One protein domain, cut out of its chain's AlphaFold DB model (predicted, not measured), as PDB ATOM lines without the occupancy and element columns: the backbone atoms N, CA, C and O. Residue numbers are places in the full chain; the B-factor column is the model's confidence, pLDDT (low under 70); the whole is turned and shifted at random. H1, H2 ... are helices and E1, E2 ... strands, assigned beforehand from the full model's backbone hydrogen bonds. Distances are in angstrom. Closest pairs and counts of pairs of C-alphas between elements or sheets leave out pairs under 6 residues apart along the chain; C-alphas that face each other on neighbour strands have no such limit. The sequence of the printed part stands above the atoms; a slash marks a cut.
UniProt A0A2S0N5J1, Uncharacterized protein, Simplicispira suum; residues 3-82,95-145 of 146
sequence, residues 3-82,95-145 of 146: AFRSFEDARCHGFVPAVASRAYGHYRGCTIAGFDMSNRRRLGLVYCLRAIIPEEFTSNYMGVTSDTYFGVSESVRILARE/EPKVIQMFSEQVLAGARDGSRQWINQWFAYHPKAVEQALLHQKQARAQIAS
ATOM      1  N   ALA A   3     152.059 143.097 254.398       91.31
ATOM      2  CA  ALA A   3     151.534 143.161 255.754       91.31
ATOM      3  C   ALA A   3     150.967 144.552 256.051       91.31
ATOM      4  O   ALA A   3     151.628 145.548 255.772       91.31
ATOM      5  N   PHE A   4     149.772 144.598 256.637       90.94
ATOM      6  CA  PHE A   4     149.072 145.836 256.994       90.94
ATOM      7  C   PHE A   4     148.594 145.791 258.438       90.94
ATOM      8  O   PHE A   4     148.411 144.711 259.006       90.94
ATOM      9  N   ARG A   5     148.379 146.966 259.034       88.94
ATOM     10  CA  ARG A   5     147.911 147.083 260.427       88.94
ATOM     11  C   ARG A   5     146.443 146.702 260.577       88.94
ATOM     12  O   ARG A   5     146.018 146.228 261.623       88.94
ATOM     13  N   SER A   6     145.660 146.904 259.527       88.94
ATOM     14  CA  SER A   6     144.250 146.546 259.488       88.94
ATOM     15  C   SER A   6     143.824 146.222 258.058       88.94
ATOM     16  O   SER A   6     144.547 146.469 257.090       88.94
ATOM     17  N   PHE A   7     142.632 145.653 257.916       88.56
ATOM     18  CA  PHE A   7     142.026 145.445 256.604       88.56
ATOM     19  C   PHE A   7     141.768 146.765 255.868       88.56
ATOM     20  O   PHE A   7     141.924 146.830 254.652       88.56
ATOM     21  N   GLU A   8     141.394 147.816 256.602       90.62
ATOM     22  CA  GLU A   8     141.148 149.132 256.012       90.62
ATOM     23  C   GLU A   8     142.452 149.775 255.533       90.62
ATOM     24  O   GLU A   8     142.495 150.299 254.428       90.62
ATOM     25  N   ASP A   9     143.544 149.617 256.285       91.62
ATOM     26  CA  ASP A   9     144.884 150.052 255.874       91.62
ATOM     27  C   ASP A   9     145.304 149.405 254.541       91.62
ATOM     28  O   ASP A   9     145.738 150.091 253.615       91.62
ATOM     29  N   ALA A  10     145.064 148.098 254.372       92.81
ATOM     30  CA  ALA A  10     145.293 147.418 253.096       92.81
ATOM     31  C   ALA A  10     144.463 148.031 251.951       92.81
ATOM     32  O   ALA A  10     144.971 148.245 250.848       92.81
ATOM     33  N   ARG A  11     143.188 148.357 252.208       93.06
ATOM     34  CA  ARG A  11     142.305 148.992 251.217       93.06
ATOM     35  C   ARG A  11     142.740 150.410 250.860       93.06
ATOM     36  O   ARG A  11     142.668 150.765 249.686       93.06
ATOM     37  N   CYS A  12     143.222 151.192 251.826       93.88
ATOM     38  CA  CYS A  12     143.802 152.515 251.581       93.88
ATOM     39  C   CYS A  12     145.035 152.442 250.667       93.88
ATOM     40  O   CYS A  12     145.268 153.361 249.889       93.88
ATOM     41  N   HIS A  13     145.771 151.328 250.700       93.94
ATOM     42  CA  HIS A  13     146.884 151.039 249.790       93.94
ATOM     43  C   HIS A  13     146.443 150.395 248.459       93.94
ATOM     44  O   HIS A  13     147.268 149.838 247.737       93.94
ATOM     45  N   GLY A  14     145.148 150.431 248.133       94.38
ATOM     46  CA  GLY A  14     144.618 149.952 246.856       94.38
ATOM     47  C   GLY A  14     144.380 148.443 246.777       94.38
ATOM     48  O   GLY A  14     144.005 147.944 245.714       94.38
ATOM     49  N   PHE A  15     144.546 147.692 247.873       96.56
ATOM     50  CA  PHE A  15     144.232 146.264 247.869       96.56
ATOM     51  C   PHE A  15     142.723 146.033 247.887       96.56
ATOM     52  O   PHE A  15     141.976 146.593 248.693       96.56
ATOM     53  N   VAL A  16     142.265 145.134 247.021       96.12
ATOM     54  CA  VAL A  16     140.855 144.769 246.902       96.12
ATOM     55  C   VAL A  16     140.658 143.328 247.369       96.12
ATOM     56  O   VAL A  16     141.353 142.438 246.886       96.12
ATOM     57  N   PRO A  17     139.701 143.048 248.271       94.56
ATOM     58  CA  PRO A  17     139.449 141.689 248.751       94.56
ATOM     59  C   PRO A  17     139.118 140.740 247.605       94.56
ATOM     60  O   PRO A  17     138.257 141.063 246.782       94.56
ATOM     61  N   ALA A  18     139.761 139.572 247.582       95.44
ATOM     62  CA  ALA A  18     139.485 138.539 246.599       95.44
ATOM     63  C   ALA A  18     138.350 137.636 247.098       95.44
ATOM     64  O   ALA A  18     138.459 136.946 248.107       95.44
ATOM     65  N   VAL A  19     137.228 137.693 246.391       94.25
ATOM     66  CA  VAL A  19     135.963 137.037 246.738       94.25
ATOM     67  C   VAL A  19     135.431 136.324 245.504       94.25
ATOM     68  O   VAL A  19     135.287 136.955 244.451       94.25
ATOM     69  N   ALA A  20     135.129 135.033 245.636       92.50
ATOM     70  CA  ALA A  20     134.497 134.243 244.583       92.50
ATOM     71  C   ALA A  20     133.102 134.783 244.238       92.50
ATOM     72  O   ALA A  20     132.394 135.308 245.095       92.50
ATOM     73  N   SER A  21     132.718 134.679 242.968       92.56
ATOM     74  CA  SER A  21     131.430 135.118 242.411       92.56
ATOM     75  C   SER A  21     131.135 136.622 242.503       92.56
ATOM     76  O   SER A  21     130.168 137.089 241.906       92.56
ATOM     77  N   ARG A  22     131.973 137.420 243.180       95.25
ATOM     78  CA  ARG A  22     131.870 138.883 243.171       95.25
ATOM     79  C   ARG A  22     132.193 139.417 241.776       95.25
ATOM     80  O   ARG A  22     133.221 139.055 241.210       95.25
ATOM     81  N   ALA A  23     131.369 140.324 241.255       95.44
ATOM     82  CA  ALA A  23     131.677 141.055 240.029       95.44
ATOM     83  C   ALA A  23     132.747 142.132 240.288       95.44
ATOM     84  O   ALA A  23     132.603 142.971 241.180       95.44
ATOM     85  N   TYR A  24     133.814 142.115 239.492       95.75
ATOM     86  CA  TYR A  24     134.882 143.126 239.490       95.75
ATOM     87  C   TYR A  24     134.825 144.021 238.253       95.75
ATOM     88  O   TYR A  24     135.571 145.000 238.178       95.75
ATOM     89  N   GLY A  25     133.955 143.710 237.295       95.00
ATOM     90  CA  GLY A  25     133.685 144.549 236.139       95.00
ATOM     91  C   GLY A  25     132.706 143.899 235.170       95.00
ATOM     92  O   GLY A  25     132.495 142.688 235.190       95.00
ATOM     93  N   HIS A  26     132.153 144.729 234.293       95.62
ATOM     94  CA  HIS A  26     131.349 144.306 233.153       95.62
ATOM     95  C   HIS A  26     131.907 144.951 231.887       95.62
ATOM     96  O   HIS A  26     132.360 146.100 231.916       95.62
ATOM     97  N   TYR A  27     131.908 144.213 230.780       94.88
ATOM     98  CA  TYR A  27     132.400 144.711 229.500       94.88
ATOM     99  C   TYR A  27     131.715 143.991 228.341       94.88
ATOM    100  O   TYR A  27     131.746 142.768 228.287       94.88
ATOM    101  N   ARG A  28     131.099 144.738 227.412       89.06
ATOM    102  CA  ARG A  28     130.370 144.190 226.245       89.06
ATOM    103  C   ARG A  28     129.340 143.104 226.606       89.06
ATOM    104  O   ARG A  28     129.256 142.075 225.952       89.06
ATOM    105  N   GLY A  29     128.587 143.316 227.688       88.81
ATOM    106  CA  GLY A  29     127.616 142.334 228.192       88.81
ATOM    107  C   GLY A  29     128.242 141.120 228.891       88.81
ATOM    108  O   GLY A  29     127.522 140.313 229.459       88.81
ATOM    109  N   CYS A  30     129.570 141.000 228.904       92.94
ATOM    110  CA  CYS A  30     130.296 139.956 229.617       92.94
ATOM    111  C   CYS A  30     130.600 140.376 231.057       92.94
ATOM    112  O   CYS A  30     130.742 141.568 231.362       92.94
ATOM    113  N   THR A  31     130.754 139.387 231.937       96.50
ATOM    114  CA  THR A  31     131.042 139.603 233.360       96.50
ATOM    115  C   THR A  31     132.469 139.183 233.683       96.50
ATOM    116  O   THR A  31     132.919 138.120 233.266       96.50
ATOM    117  N   ILE A  32     133.178 140.013 234.447       97.31
ATOM    118  CA  ILE A  32     134.496 139.708 235.008       97.31
ATOM    119  C   ILE A  32     134.294 139.485 236.507       97.31
ATOM    120  O   ILE A  32     134.088 140.443 237.256       97.31
ATOM    121  N   ALA A  33     134.310 138.227 236.944       97.19
ATOM    122  CA  ALA A  33     133.980 137.834 238.315       97.19
ATOM    123  C   ALA A  33     135.144 137.132 239.017       97.19
ATOM    124  O   ALA A  33     135.991 136.529 238.371       97.19
ATOM    125  N   GLY A  34     135.187 137.181 240.345       96.44
ATOM    126  CA  GLY A  34     136.152 136.400 241.114       96.44
ATOM    127  C   GLY A  34     135.865 134.903 241.014       96.44
ATOM    128  O   GLY A  34     134.707 134.484 241.023       96.44
ATOM    129  N   PHE A  35     136.908 134.085 240.954       95.19
ATOM    130  CA  PHE A  35     136.802 132.632 240.890       95.19
ATOM    131  C   PHE A  35     137.797 131.973 241.842       95.19
ATOM    132  O   PHE A  35     138.962 132.365 241.891       95.19
ATOM    133  N   ASP A  36     137.321 130.978 242.587       93.81
ATOM    134  CA  ASP A  36     138.132 130.187 243.510       93.81
ATOM    135  C   ASP A  36     138.927 129.119 242.742       93.81
ATOM    136  O   ASP A  36     138.363 128.226 242.106       93.81
ATOM    137  N   MET A  37     140.255 129.225 242.787       90.12
ATOM    138  CA  MET A  37     141.182 128.301 242.129       90.12
ATOM    139  C   MET A  37     141.854 127.327 243.104       90.12
ATOM    140  O   MET A  37     142.695 126.526 242.677       90.12
ATOM    141  N   SER A  38     141.491 127.341 244.387       84.50
ATOM    142  CA  SER A  38     142.165 126.577 245.440       84.50
ATOM    143  C   SER A  38     142.163 125.079 245.196       84.50
ATOM    144  O   SER A  38     143.205 124.428 245.294       84.50
ATOM    145  N   ASN A  39     141.028 124.543 244.753       78.50
ATOM    146  CA  ASN A  39     140.896 123.117 244.457       78.50
ATOM    147  C   ASN A  39     141.573 122.709 243.140       78.50
ATOM    148  O   ASN A  39     141.871 121.535 242.941       78.50
ATOM    149  N   ARG A  40     141.842 123.659 242.233       72.88
ATOM    150  CA  ARG A  40     142.410 123.358 240.911       72.88
ATOM    151  C   ARG A  40     143.931 123.302 240.889       72.88
ATOM    152  O   ARG A  40     144.481 122.665 239.998       72.88
ATOM    153  N   ARG A  41     144.619 123.975 241.817       62.38
ATOM    154  CA  ARG A  41     146.086 124.105 241.748       62.38
ATOM    155  C   ARG A  41     146.867 123.470 242.899       62.38
ATOM    156  O   ARG A  41     148.085 123.447 242.813       62.38
ATOM    157  N   ARG A  42     146.227 122.947 243.956       62.09
ATOM    158  CA  ARG A  42     146.922 122.509 245.195       62.09
ATOM    159  C   ARG A  42     147.837 123.601 245.799       62.09
ATOM    160  O   ARG A  42     148.752 123.290 246.550       62.09
ATOM    161  N   LEU A  43     147.594 124.876 245.476       58.38
ATOM    162  CA  LEU A  43     148.434 126.028 245.850       58.38
ATOM    163  C   LEU A  43     147.943 126.755 247.117       58.38
ATOM    164  O   LEU A  43     148.392 127.860 247.407       58.38
ATOM    165  N   GLY A  44     147.016 126.161 247.872       73.19
ATOM    166  CA  GLY A  44     146.337 126.839 248.978       73.19
ATOM    167  C   GLY A  44     145.228 127.791 248.510       73.19
ATOM    168  O   GLY A  44     144.715 127.680 247.392       73.19
ATOM    169  N   LEU A  45     144.811 128.702 249.393       83.56
ATOM    170  CA  LEU A  45     143.743 129.676 249.136       83.56
ATOM    171  C   LEU A  45     144.166 130.680 248.050       83.56
ATOM    172  O   LEU A  45     145.058 131.483 248.298       83.56
ATOM    173  N   VAL A  46     143.566 130.619 246.854       91.38
ATOM    174  CA  VAL A  46     143.957 131.421 245.680       91.38
ATOM    175  C   VAL A  46     142.729 131.743 244.834       91.38
ATOM    176  O   VAL A  46     141.966 130.849 244.469       91.38
ATOM    177  N   TYR A  47     142.595 133.006 244.440       94.56
ATOM    178  CA  TYR A  47     141.518 133.493 243.585       94.56
ATOM    179  C   TYR A  47     142.063 134.134 242.308       94.56
ATOM    180  O   TYR A  47     143.137 134.731 242.302       94.56
ATOM    181  N   CYS A  48     141.291 134.061 241.229       95.44
ATOM    182  CA  CYS A  48     141.552 134.761 239.969       95.44
ATOM    183  C   CYS A  48     140.331 135.599 239.578       95.44
ATOM    184  O   CYS A  48     139.238 135.390 240.104       95.44
ATOM    185  N   LEU A  49     140.486 136.509 238.619       97.00
ATOM    186  CA  LEU A  49     139.348 137.004 237.849       97.00
ATOM    187  C   LEU A  49     139.036 136.025 236.720       97.00
ATOM    188  O   LEU A  49     139.935 135.478 236.097       97.00
ATOM    189  N   ARG A  50     137.756 135.814 236.445       96.69
ATOM    190  CA  ARG A  50     137.231 134.997 235.360       96.69
ATOM    191  C   ARG A  50     136.388 135.896 234.471       96.69
ATOM    192  O   ARG A  50     135.387 136.443 234.932       96.69
ATOM    193  N   ALA A  51     136.798 136.062 233.220       97.25
ATOM    194  CA  ALA A  51     135.962 136.676 232.197       97.25
ATOM    195  C   ALA A  51     134.987 135.616 231.679       97.25
ATOM    196  O   ALA A  51     135.416 134.511 231.361       97.25
ATOM    197  N   ILE A  52     133.696 135.938 231.629       96.00
ATOM    198  CA  ILE A  52     132.620 135.012 231.266       96.00
ATOM    199  C   ILE A  52     131.813 135.646 230.137       96.00
ATOM    200  O   ILE A  52     131.221 136.714 230.330       96.00
ATOM    201  N   ILE A  53     131.789 134.983 228.982       94.00
ATOM    202  CA  ILE A  53     130.876 135.276 227.881       94.00
ATOM    203  C   ILE A  53     129.530 134.592 228.195       94.00
ATOM    204  O   ILE A  53     129.512 133.372 228.369       94.00
ATOM    205  N   PRO A  54     128.416 135.339 228.308       90.75
ATOM    206  CA  PRO A  54     127.096 134.765 228.571       90.75
ATOM    207  C   PRO A  54     126.639 133.759 227.511       90.75
ATOM    208  O   PRO A  54     126.976 133.893 226.333       90.75
ATOM    209  N   GLU A  55     125.789 132.813 227.919       87.62
ATOM    210  CA  GLU A  55     125.222 131.784 227.033       87.62
ATOM    211  C   GLU A  55     124.472 132.370 225.832       87.62
ATOM    212  O   GLU A  55     124.507 131.801 224.743       87.62
ATOM    213  N   GLU A  56     123.871 133.548 226.005       85.88
ATOM    214  CA  GLU A  56     123.204 134.326 224.954       85.88
ATOM    215  C   GLU A  56     124.093 134.547 223.721       85.88
ATOM    216  O   GLU A  56     123.594 134.623 222.600       85.88
ATOM    217  N   PHE A  57     125.412 134.634 223.917       85.94
ATOM    218  CA  PHE A  57     126.390 134.811 222.845       85.94
ATOM    219  C   PHE A  57     127.013 133.490 222.379       85.94
ATOM    220  O   PHE A  57     127.561 133.440 221.278       85.94
ATOM    221  N   THR A  58     126.973 132.432 223.198       86.50
ATOM    222  CA  THR A  58     127.723 131.185 222.962       86.50
ATOM    223  C   THR A  58     126.851 129.992 222.586       86.50
ATOM    224  O   THR A  58     127.403 128.967 222.200       86.50
ATOM    225  N   SER A  59     125.519 130.089 222.663       79.62
ATOM    226  CA  SER A  59     124.594 128.960 222.442       79.62
ATOM    227  C   SER A  59     124.812 128.224 221.115       79.62
ATOM    228  O   SER A  59     124.626 127.016 221.033       79.62
ATOM    229  N   ASN A  60     125.250 128.948 220.082       74.31
ATOM    230  CA  ASN A  60     125.489 128.417 218.738       74.31
ATOM    231  C   ASN A  60     126.954 128.000 218.496       74.31
ATOM    232  O   ASN A  60     127.304 127.567 217.401       74.31
ATOM    233  N   TYR A  61     127.817 128.136 219.506       79.00
ATOM    234  CA  TYR A  61     129.255 127.882 219.442       79.00
ATOM    235  C   TYR A  61     129.641 126.724 220.368       79.00
ATOM    236  O   TYR A  61     130.353 126.889 221.361       79.00
ATOM    237  N   MET A  62     129.158 125.523 220.042       76.88
ATOM    238  CA  MET A  62     129.495 124.320 220.801       76.88
ATOM    239  C   MET A  62     131.003 124.043 220.795       76.88
ATOM    240  O   MET A  62     131.656 124.086 219.756       76.88
ATOM    241  N   GLY A  63     131.548 123.725 221.972       79.81
ATOM    242  CA  GLY A  63     132.966 123.400 222.147       79.81
ATOM    243  C   GLY A  63     133.911 124.606 222.145       79.81
ATOM    244  O   GLY A  63     135.113 124.425 222.326       79.81
ATOM    245  N   VAL A  64     133.397 125.830 221.985       84.69
ATOM    246  CA  VAL A  64     134.201 127.052 222.085       84.69
ATOM    247  C   VAL A  64     134.332 127.464 223.546       84.69
ATOM    248  O   VAL A  64     133.346 127.573 224.272       84.69
ATOM    249  N   THR A  65     135.561 127.741 223.978       87.31
ATOM    250  CA  THR A  65     135.826 128.298 225.304       87.31
ATOM    251  C   THR A  65     135.148 129.662 225.452       87.31
ATOM    252  O   THR A  65     135.469 130.606 224.729       87.31
ATOM    253  N   SER A  66     134.216 129.765 226.399       89.38
ATOM    254  CA  SER A  66     133.435 130.972 226.704       89.38
ATOM    255  C   SER A  66     133.869 131.653 228.002       89.38
ATOM    256  O   SER A  66     133.280 132.651 228.415       89.38
ATOM    257  N   ASP A  67     134.930 131.162 228.639       93.88
ATOM    258  CA  ASP A  67     135.512 131.770 229.823       93.88
ATOM    259  C   ASP A  67     137.029 131.614 229.882       93.88
ATOM    260  O   ASP A  67     137.604 130.653 229.378       93.88
ATOM    261  N   THR A  68     137.699 132.543 230.552       95.44
ATOM    262  CA  THR A  68     139.123 132.387 230.865       95.44
ATOM    263  C   THR A  68     139.505 133.161 232.124       95.44
ATOM    264  O   THR A  68     138.723 133.976 232.622       95.44
ATOM    265  N   TYR A  69     140.695 132.888 232.662       95.12
ATOM    266  CA  TYR A  69     141.142 133.361 233.975       95.12
ATOM    267  C   TYR A  69     142.313 134.345 233.859       95.12
ATOM    268  O   TYR A  69     143.248 134.119 233.093       95.12
ATOM    269  N   PHE A  70     142.294 135.400 234.673       96.50
ATOM    270  CA  PHE A  70     143.284 136.475 234.701       96.50
ATOM    271  C   PHE A  70     143.609 136.909 236.119       96.50
ATOM    272  O   PHE A  70     142.726 136.977 236.974       96.50
ATOM    273  N   GLY A  71     144.865 137.297 236.333       93.69
ATOM    274  CA  GLY A  71     145.344 137.735 237.640       93.69
ATOM    275  C   GLY A  71     145.296 136.617 238.677       93.69
ATOM    276  O   GLY A  71     144.571 135.633 238.551       93.69
ATOM    277  N   VAL A  72     146.098 136.751 239.722       94.31
ATOM    278  CA  VAL A  72     146.109 135.809 240.841       94.31
ATOM    279  C   VAL A  72     146.144 136.641 242.109       94.31
ATOM    280  O   VAL A  72     146.900 137.604 242.181       94.31
ATOM    281  N   SER A  73     145.292 136.310 243.074       94.62
ATOM    282  CA  SER A  73     145.280 136.983 244.365       94.62
ATOM    283  C   SER A  73     146.592 136.761 245.106       94.62
ATOM    284  O   SER A  73     147.275 135.749 244.943       94.62
ATOM    285  N   GLU A  74     146.918 137.715 245.957       93.81
ATOM    286  CA  GLU A  74     148.096 137.718 246.794       93.81
ATOM    287  C   GLU A  74     147.693 137.485 248.251       93.81
ATOM    288  O   GLU A  74     146.699 138.030 248.745       93.81
ATOM    289  N   SER A  75     148.506 136.706 248.961       92.56
ATOM    290  CA  SER A  75     148.390 136.557 250.408       92.56
ATOM    291  C   SER A  75     148.822 137.848 251.107       92.56
ATOM    292  O   SER A  75     149.997 138.236 251.057       92.56
ATOM    293  N   VAL A  76     147.880 138.472 251.804       92.31
ATOM    294  CA  VAL A  76     148.065 139.680 252.606       92.31
ATOM    295  C   VAL A  76     147.890 139.336 254.081       92.31
ATOM    296  O   VAL A  76     146.889 138.744 254.480       92.31
ATOM    297  N   ARG A  77     148.872 139.699 254.906       92.38
ATOM    298  CA  ARG A  77     148.861 139.484 256.354       92.38
ATOM    299  C   ARG A  77     148.321 140.726 257.062       92.38
ATOM    300  O   ARG A  77     148.876 141.810 256.930       92.38
ATOM    301  N   ILE A  78     147.274 140.568 257.859       89.69
ATOM    302  CA  ILE A  78     146.734 141.621 258.721       89.69
ATOM    303  C   ILE A  78     147.292 141.414 260.125       89.69
ATOM    304  O   ILE A  78     147.037 140.394 260.761       89.69
ATOM    305  N   LEU A  79     148.106 142.361 260.580       83.62
ATOM    306  CA  LEU A  79     148.722 142.377 261.902       83.62
ATOM    307  C   LEU A  79     147.658 142.841 262.901       83.62
ATOM    308  O   LEU A  79     147.406 144.032 263.001       83.62
ATOM    309  N   ALA A  80     146.985 141.930 263.599       62.38
ATOM    310  CA  ALA A  80     145.956 142.305 264.566       62.38
ATOM    311  C   ALA A  80     146.504 143.307 265.608       62.38
ATOM    312  O   ALA A  80     147.384 142.945 266.388       62.38
ATOM    313  N   ARG A  81     146.001 144.558 265.617       58.94
ATOM    314  CA  ARG A  81     145.823 145.400 266.823       58.94
ATOM    315  C   ARG A  81     145.217 146.776 266.523       58.94
ATOM    316  O   ARG A  81     145.911 147.668 266.055       58.94
ATOM    317  N   GLU A  82     143.976 146.969 266.967       47.31
ATOM    318  CA  GLU A  82     143.488 148.252 267.495       47.31
ATOM    319  C   GLU A  82     142.233 147.995 268.347       47.31
ATOM    320  O   GLU A  82     141.117 148.200 267.904       47.31
ATOM    321  N   GLU A  95     146.180 136.691 266.703       60.19
ATOM    322  CA  GLU A  95     146.949 136.065 265.631       60.19
ATOM    323  C   GLU A  95     146.823 136.829 264.299       60.19
ATOM    324  O   GLU A  95     145.722 137.199 263.876       60.19
ATOM    325  N   PRO A  96     147.942 137.079 263.592       68.62
ATOM    326  CA  PRO A  96     147.913 137.707 262.284       68.62
ATOM    327  C   PRO A  96     147.054 136.909 261.297       68.62
ATOM    328  O   PRO A  96     147.349 135.758 260.978       68.62
ATOM    329  N   LYS A  97     146.018 137.543 260.743       85.00
ATOM    330  CA  LYS A  97     145.125 136.899 259.775       85.00
ATOM    331  C   LYS A  97     145.692 137.024 258.366       85.00
ATOM    332  O   LYS A  97     145.927 138.133 257.891       85.00
ATOM    333  N   VAL A  98     145.869 135.905 257.666       87.81
ATOM    334  CA  VAL A  98     146.202 135.911 256.233       87.81
ATOM    335  C   VAL A  98     144.912 135.890 255.417       87.81
ATOM    336  O   VAL A  98     144.074 135.008 255.589       87.81
ATOM    337  N   ILE A  99     144.755 136.863 254.527       90.56
ATOM    338  CA  ILE A  99     143.617 136.996 253.614       90.56
ATOM    339  C   ILE A  99     144.109 137.104 252.172       90.56
ATOM    340  O   ILE A  99     145.224 137.551 251.922       90.56
ATOM    341  N   GLN A 100     143.274 136.706 251.214       94.19
ATOM    342  CA  GLN A 100     143.570 136.861 249.792       94.19
ATOM    343  C   GLN A 100     143.022 138.192 249.275       94.19
ATOM    344  O   GLN A 100     141.843 138.506 249.458       94.19
ATOM    345  N   MET A 101     143.871 138.977 248.617       96.44
ATOM    346  CA  MET A 101     143.497 140.260 248.019       96.44
ATOM    347  C   MET A 101     144.171 140.430 246.658       96.44
ATOM    348  O   MET A 101     145.208 139.836 246.395       96.44
ATOM    349  N   PHE A 102     143.601 141.245 245.782       96.81
ATOM    350  CA  PHE A 102     144.280 141.718 244.582       96.81
ATOM    351  C   PHE A 102     144.961 143.047 244.897       96.81
ATOM    352  O   PHE A 102     144.302 143.957 245.404       96.81
ATOM    353  N   SER A 103     146.249 143.172 244.583       96.00
ATOM    354  CA  SER A 103     146.891 144.483 244.495       96.00
ATOM    355  C   SER A 103     146.267 145.290 243.350       96.00
ATOM    356  O   SER A 103     145.701 144.723 242.407       96.00
ATOM    357  N   GLU A 104     146.364 146.619 243.411       95.00
ATOM    358  CA  GLU A 104     145.821 147.498 242.369       95.00
ATOM    359  C   GLU A 104     146.376 147.140 240.982       95.00
ATOM    360  O   GLU A 104     145.615 146.998 240.024       95.00
ATOM    361  N   GLN A 105     147.687 146.900 240.895       95.56
ATOM    362  CA  GLN A 105     148.362 146.522 239.656       95.56
ATOM    363  C   GLN A 105     147.838 145.194 239.095       95.56
ATOM    364  O   GLN A 105     147.537 145.107 237.902       95.56
ATOM    365  N   VAL A 106     147.697 144.163 239.938       95.94
ATOM    366  CA  VAL A 106     147.160 142.865 239.507       95.94
ATOM    367  C   VAL A 106     145.717 143.010 239.042       95.94
ATOM    368  O   VAL A 106     145.353 142.459 238.002       95.94
ATOM    369  N   LEU A 107     144.895 143.760 239.776       95.75
ATOM    370  CA  LEU A 107     143.493 143.945 239.427       95.75
ATOM    371  C   LEU A 107     143.331 144.718 238.111       95.75
ATOM    372  O   LEU A 107     142.505 144.334 237.280       95.75
ATOM    373  N   ALA A 108     144.114 145.779 237.908       96.19
ATOM    374  CA  ALA A 108     144.125 146.554 236.671       96.19
ATOM    375  C   ALA A 108     144.569 145.691 235.481       96.19
ATOM    376  O   ALA A 108     143.817 145.548 234.517       96.19
ATOM    377  N   GLY A 109     145.714 145.010 235.595       97.50
ATOM    378  CA  GLY A 109     146.220 144.128 234.542       97.50
ATOM    379  C   GLY A 109     145.260 142.981 234.211       97.50
ATOM    380  O   GLY A 109     145.048 142.659 233.043       97.50
ATOM    381  N   ALA A 110     144.607 142.396 235.218       97.00
ATOM    382  CA  ALA A 110     143.619 141.343 235.010       97.00
ATOM    383  C   ALA A 110     142.349 141.852 234.313       97.00
ATOM    384  O   ALA A 110     141.793 141.150 233.464       97.00
ATOM    385  N   ARG A 111     141.894 143.072 234.625       96.38
ATOM    386  CA  ARG A 111     140.766 143.715 233.932       96.38
ATOM    387  C   ARG A 111     141.100 144.011 232.474       96.38
ATOM    388  O   ARG A 111     140.274 143.729 231.607       96.38
ATOM    389  N   ASP A 112     142.289 144.529 232.198       97.62
ATOM    390  CA  ASP A 112     142.706 144.847 230.833       97.62
ATOM    391  C   ASP A 112     142.914 143.581 229.996       97.62
ATOM    392  O   ASP A 112     142.367 143.482 228.896       97.62
ATOM    393  N   GLY A 113     143.567 142.557 230.559       97.81
ATOM    394  CA  GLY A 113     143.682 141.237 229.933       97.81
ATOM    395  C   GLY A 113     142.315 140.606 229.648       97.81
ATOM    396  O   GLY A 113     142.075 140.116 228.543       97.81
ATOM    397  N   SER A 114     141.375 140.716 230.594       97.44
ATOM    398  CA  SER A 114     139.990 140.260 230.406       97.44
ATOM    399  C   SER A 114     139.311 140.962 229.233       97.44
ATOM    400  O   SER A 114     138.703 140.309 228.387       97.44
ATOM    401  N   ARG A 115     139.422 142.292 229.147       96.81
ATOM    402  CA  ARG A 115     138.830 143.085 228.058       96.81
ATOM    403  C   ARG A 115     139.447 142.751 226.706       96.81
ATOM    404  O   ARG A 115     138.718 142.624 225.724       96.81
ATOM    405  N   GLN A 116     140.767 142.593 226.649       97.56
ATOM    406  CA  GLN A 116     141.473 142.221 225.427       97.56
ATOM    407  C   GLN A 116     141.020 140.849 224.926       97.56
ATOM    408  O   GLN A 116     140.694 140.707 223.748       97.56
ATOM    409  N   TRP A 117     140.936 139.863 225.817       97.31
ATOM    410  CA  TRP A 117     140.453 138.535 225.462       97.31
ATOM    411  C   TRP A 117     138.987 138.549 225.017       97.31
ATOM    412  O   TRP A 117     138.672 137.955 223.992       97.31
ATOM    413  N   ILE A 118     138.105 139.291 225.704       95.88
ATOM    414  CA  ILE A 118     136.705 139.466 225.274       95.88
ATOM    415  C   ILE A 118     136.648 140.056 223.856       95.88
ATOM    416  O   ILE A 118     135.891 139.582 223.010       95.88
ATOM    417  N   ASN A 119     137.464 141.074 223.564       95.69
ATOM    418  CA  ASN A 119     137.526 141.669 222.228       95.69
ATOM    419  C   ASN A 119     137.978 140.661 221.167       95.69
ATOM    420  O   ASN A 119     137.370 140.601 220.100       95.69
ATOM    421  N   GLN A 120     139.001 139.858 221.463       95.25
ATOM    422  CA  GLN A 120     139.462 138.796 220.567       95.25
ATOM    423  C   GLN A 120     138.383 137.735 220.359       95.25
ATOM    424  O   GLN A 120     138.132 137.335 219.226       95.25
ATOM    425  N   TRP A 121     137.696 137.328 221.426       94.94
ATOM    426  CA  TRP A 121     136.611 136.359 221.345       94.94
ATOM    427  C   TRP A 121     135.516 136.844 220.392       94.94
ATOM    428  O   TRP A 121     135.164 136.129 219.459       94.94
ATOM    429  N   PHE A 122     135.039 138.085 220.534       92.69
ATOM    430  CA  PHE A 122     134.034 138.638 219.617       92.69
ATOM    431  C   PHE A 122     134.558 138.872 218.196       92.69
ATOM    432  O   PHE A 122     133.785 138.759 217.248       92.69
ATOM    433  N   ALA A 123     135.849 139.170 218.021       92.56
ATOM    434  CA  ALA A 123     136.450 139.281 216.692       92.56
ATOM    435  C   ALA A 123     136.451 137.932 215.952       92.56
ATOM    436  O   ALA A 123     136.199 137.895 214.750       92.56
ATOM    437  N   TYR A 124     136.672 136.826 216.670       90.81
ATOM    438  CA  TYR A 124     136.588 135.474 216.110       90.81
ATOM    439  C   TYR A 124     135.147 134.963 215.957       90.81
ATOM    440  O   TYR A 124     134.897 134.077 215.142       90.81
ATOM    441  N   HIS A 125     134.186 135.550 216.678       90.81
ATOM    442  CA  HIS A 125     132.775 135.151 216.668       90.81
ATOM    443  C   HIS A 125     131.851 136.339 216.324       90.81
ATOM    444  O   HIS A 125     131.001 136.727 217.129       90.81
ATOM    445  N   PRO A 126     131.969 136.932 215.117       86.00
ATOM    446  CA  PRO A 126     131.311 138.200 214.781       86.00
ATOM    447  C   PRO A 126     129.778 138.129 214.794       86.00
ATOM    448  O   PRO A 126     129.114 139.138 215.023       86.00
ATOM    449  N   LYS A 127     129.198 136.938 214.593       85.00
ATOM    450  CA  LYS A 127     127.741 136.735 214.607       85.00
ATOM    451  C   LYS A 127     127.151 136.632 216.018       85.00
ATOM    452  O   LYS A 127     125.932 136.657 216.151       85.00
ATOM    453  N   ALA A 128     127.971 136.548 217.067       84.81
ATOM    454  CA  ALA A 128     127.494 136.329 218.432       84.81
ATOM    455  C   ALA A 128     126.532 137.431 218.916       84.81
ATOM    456  O   ALA A 128     125.489 137.132 219.488       84.81
ATOM    457  N   VAL A 129     126.843 138.706 218.645       77.25
ATOM    458  CA  VAL A 129     126.023 139.844 219.103       77.25
ATOM    459  C   VAL A 129     124.691 139.924 218.357       77.25
ATOM    460  O   VAL A 129     123.647 140.129 218.970       77.25
ATOM    461  N   GLU A 130     124.714 139.747 217.037       78.12
ATOM    462  CA  GLU A 130     123.505 139.765 216.210       78.12
ATOM    463  C   GLU A 130     122.545 138.640 216.615       78.12
ATOM    464  O   GLU A 130     121.350 138.871 216.798       78.12
ATOM    465  N   GLN A 131     123.078 137.438 216.837       72.56
ATOM    466  CA  GLN A 131     122.294 136.278 217.256       72.56
ATOM    467  C   GLN A 131     121.725 136.440 218.670       72.56
ATOM    468  O   GLN A 131     120.550 136.144 218.878       72.56
ATOM    469  N   ALA A 132     122.490 137.002 219.613       73.88
ATOM    470  CA  ALA A 132     121.993 137.305 220.956       73.88
ATOM    471  C   ALA A 132     120.798 138.276 220.922       73.88
ATOM    472  O   ALA A 132     119.781 138.054 221.582       73.88
ATOM    473  N   LEU A 133     120.871 139.327 220.093       75.19
ATOM    474  CA  LEU A 133     119.768 140.277 219.910       75.19
ATOM    475  C   LEU A 133     118.534 139.622 219.272       75.19
ATOM    476  O   LEU A 133     117.405 139.945 219.649       75.19
ATOM    477  N   LEU A 134     118.729 138.711 218.314       76.69
ATOM    478  CA  LEU A 134     117.639 137.954 217.693       76.69
ATOM    479  C   LEU A 134     116.963 137.014 218.700       76.69
ATOM    480  O   LEU A 134     115.739 137.052 218.826       76.69
ATOM    481  N   HIS A 135     117.740 136.251 219.471       69.94
ATOM    482  CA  HIS A 135     117.226 135.372 220.525       69.94
ATOM    483  C   HIS A 135     116.460 136.157 221.596       69.94
ATOM    484  O   HIS A 135     115.366 135.759 221.989       69.94
ATOM    485  N   GLN A 136     116.969 137.316 222.024       71.94
ATOM    486  CA  GLN A 136     116.284 138.145 223.016       71.94
ATOM    487  C   GLN A 136     114.945 138.685 222.491       71.94
ATOM    488  O   GLN A 136     113.960 138.731 223.231       71.94
ATOM    489  N   LYS A 137     114.882 139.077 221.211       76.88
ATOM    490  CA  LYS A 137     113.625 139.486 220.563       76.88
ATOM    491  C   LYS A 137     112.630 138.328 220.482       76.88
ATOM    492  O   LYS A 137     111.461 138.529 220.799       76.88
ATOM    493  N   GLN A 138     113.085 137.135 220.102       77.50
ATOM    494  CA  GLN A 138     112.244 135.936 220.017       77.50
ATOM    495  C   GLN A 138     111.710 135.510 221.391       77.50
ATOM    496  O   GLN A 138     110.510 135.293 221.531       77.50
ATOM    497  N   ALA A 139     112.561 135.480 222.421       75.00
ATOM    498  CA  ALA A 139     112.157 135.149 223.787       75.00
ATOM    499  C   ALA A 139     111.128 136.149 224.345       75.00
ATOM    500  O   ALA A 139     110.129 135.753 224.939       75.00
ATOM    501  N   ARG A 140     111.320 137.454 224.103       76.00
ATOM    502  CA  ARG A 140     110.347 138.490 224.495       76.00
ATOM    503  C   ARG A 140     109.014 138.352 223.762       76.00
ATOM    504  O   ARG A 140     107.972 138.541 224.379       76.00
ATOM    505  N   ALA A 141     109.046 138.024 222.471       72.81
ATOM    506  CA  ALA A 141     107.836 137.800 221.686       72.81
ATOM    507  C   ALA A 141     107.051 136.576 222.183       72.81
ATOM    508  O   ALA A 141     105.830 136.639 222.255       72.81
ATOM    509  N   GLN A 142     107.744 135.504 222.582       72.12
ATOM    510  CA  GLN A 142     107.117 134.312 223.159       72.12
ATOM    511  C   GLN A 142     106.440 134.609 224.500       72.12
ATOM    512  O   GLN A 142     105.288 134.233 224.684       72.12
ATOM    513  N   ILE A 143     107.105 135.349 225.394       74.12
ATOM    514  CA  ILE A 143     106.529 135.740 226.693       74.12
ATOM    515  C   ILE A 143     105.278 136.607 226.507       74.12
ATOM    516  O   ILE A 143     104.300 136.414 227.216       74.12
ATOM    517  N   ALA A 144     105.284 137.533 225.544       66.69
ATOM    518  CA  ALA A 144     104.135 138.394 225.256       66.69
ATOM    519  C   ALA A 144     102.953 137.665 224.582       66.69
ATOM    520  O   ALA A 144     101.870 138.236 224.485       66.69
ATOM    521  N   SER A 145     103.163 136.440 224.088       62.28
ATOM    522  CA  SER A 145     102.133 135.602 223.455       62.28
ATOM    523  C   SER A 145     101.513 134.554 224.391       62.28
ATOM    524  O   SER A 145     100.676 133.770 223.946       62.28
TER     525      SER A 145
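This is residues 3 to 82 and 95 to 145 of the 146 residues of an uncharacterized protein of Simplicispira suum (UniProt A0A2S0N5J1). A strongly twisted sheet of four strands, E1 to E4, has the long helix H4 running along one face; no named helix lies on the opposite face. At one end of the long axis a ribbon of two strands, E5 and E6, extends the body, with the small helix H1 beside E5; at the other end H5 turns away from H4 past the short H3, and its residues 137 to 144 stick out, as do residues 39 to 44 around H2. The printed part has 131 residues, with five named helices and six named strands in the order H1 E1 E2 H2 E3 H3 E4 E5 E6 H4 H5. The larger sheet has the order E1 - E2 - E3 - E4 and the smaller E5 - E6, both antiparallel; the class is mixed, helices and strands. The whole is loose, with a radius of gyration of the C-alphas of 18.7 A and spans of 61 by 30 by 25 A.

In the larger sheet, E1 is residues 23 to 27, 11.2 A long from first to last C-alpha, and begins at C-alpha 23, (131.677, 141.055, 240.029). E2 is residues 30 to 36, 18.7 A; E3 is residues 47 to 52, 15.3 A; E4 is residues 67 to 70, 10.3 A. H4, residues 104 to 124, is the longest helix at 30.3 A and begins at C-alpha 104, (145.821, 147.498, 242.369). E5 is residues 74 to 78, 12.6 A, and E6 is residues 97 to 102, 16.0 A. H1 is residues 7 to 12, 8.9 A; H2 is residues 38 to 41, 5.9 A; H3 is residues 55 to 58, 4.8 A. H5, residues 128 to 144, 24.4 A, ends at C-alpha 144, (104.135, 138.394, 225.256).

E1 and E2 form a hairpin, with N 27 and O 30 at 2.9 A, within hydrogen-bond range. E2 and E3 are antiparallel at 153 degrees, with N 50 and O 33 at 2.7 A. E3 and the edge strand E4 are antiparallel at 143 degrees, with N 49 and O 70 at 2.8 A. H4 is on this sheet at a height over the sheet of 8.2 A. It lies over E3 and only just over E2, on which 3 of its C-alphas fall, and runs along the strands, at 26 degrees to E3 on the local plane. The closest C-alphas of H4 and E4 are those of Phe 70 and Ala 110, 4.9 A apart. E5 and E6 are antiparallel at 139 degrees, with N 76 and O 99 at 2.8 A. Residues 16 to 17 pair with residues 101 to 102 of E6, antiparallel. The closest C-alphas of H1 and E5 are those of Phe 7 and Ile 78, 6.4 A apart. H5 touches H3 with residues 128 to 135 alone, closest at the C-alphas of Phe 57 and Ala 128, 4.8 A. H4 and H5 are close but not clearly touching, with C-alphas 122 and 128 at 7.0 A, and about perpendicular at 83 degrees. H2 is not on the larger sheet and touches no helix. In H1, H4 and H5 every O i to N i+4 pair is within hydrogen-bond range; H2 and H3 are too short for such a pair.

The two C-alphas farthest apart, those of Arg 81 and Ser 145, are 62.3 A apart. Residues 83 to 94 are not printed, and C-alphas 82 and 95 are 12.8 A apart across this cut, in the link from E5 to E6. Of the links that are printed whole, H1 to E1 and H3 to E4 are short and the others are tight. The mean pLDDT of the printed part is 87.4; residues 41 to 43, 80 to 82, 95 to 96, 135 and 144 to 145 are under 70.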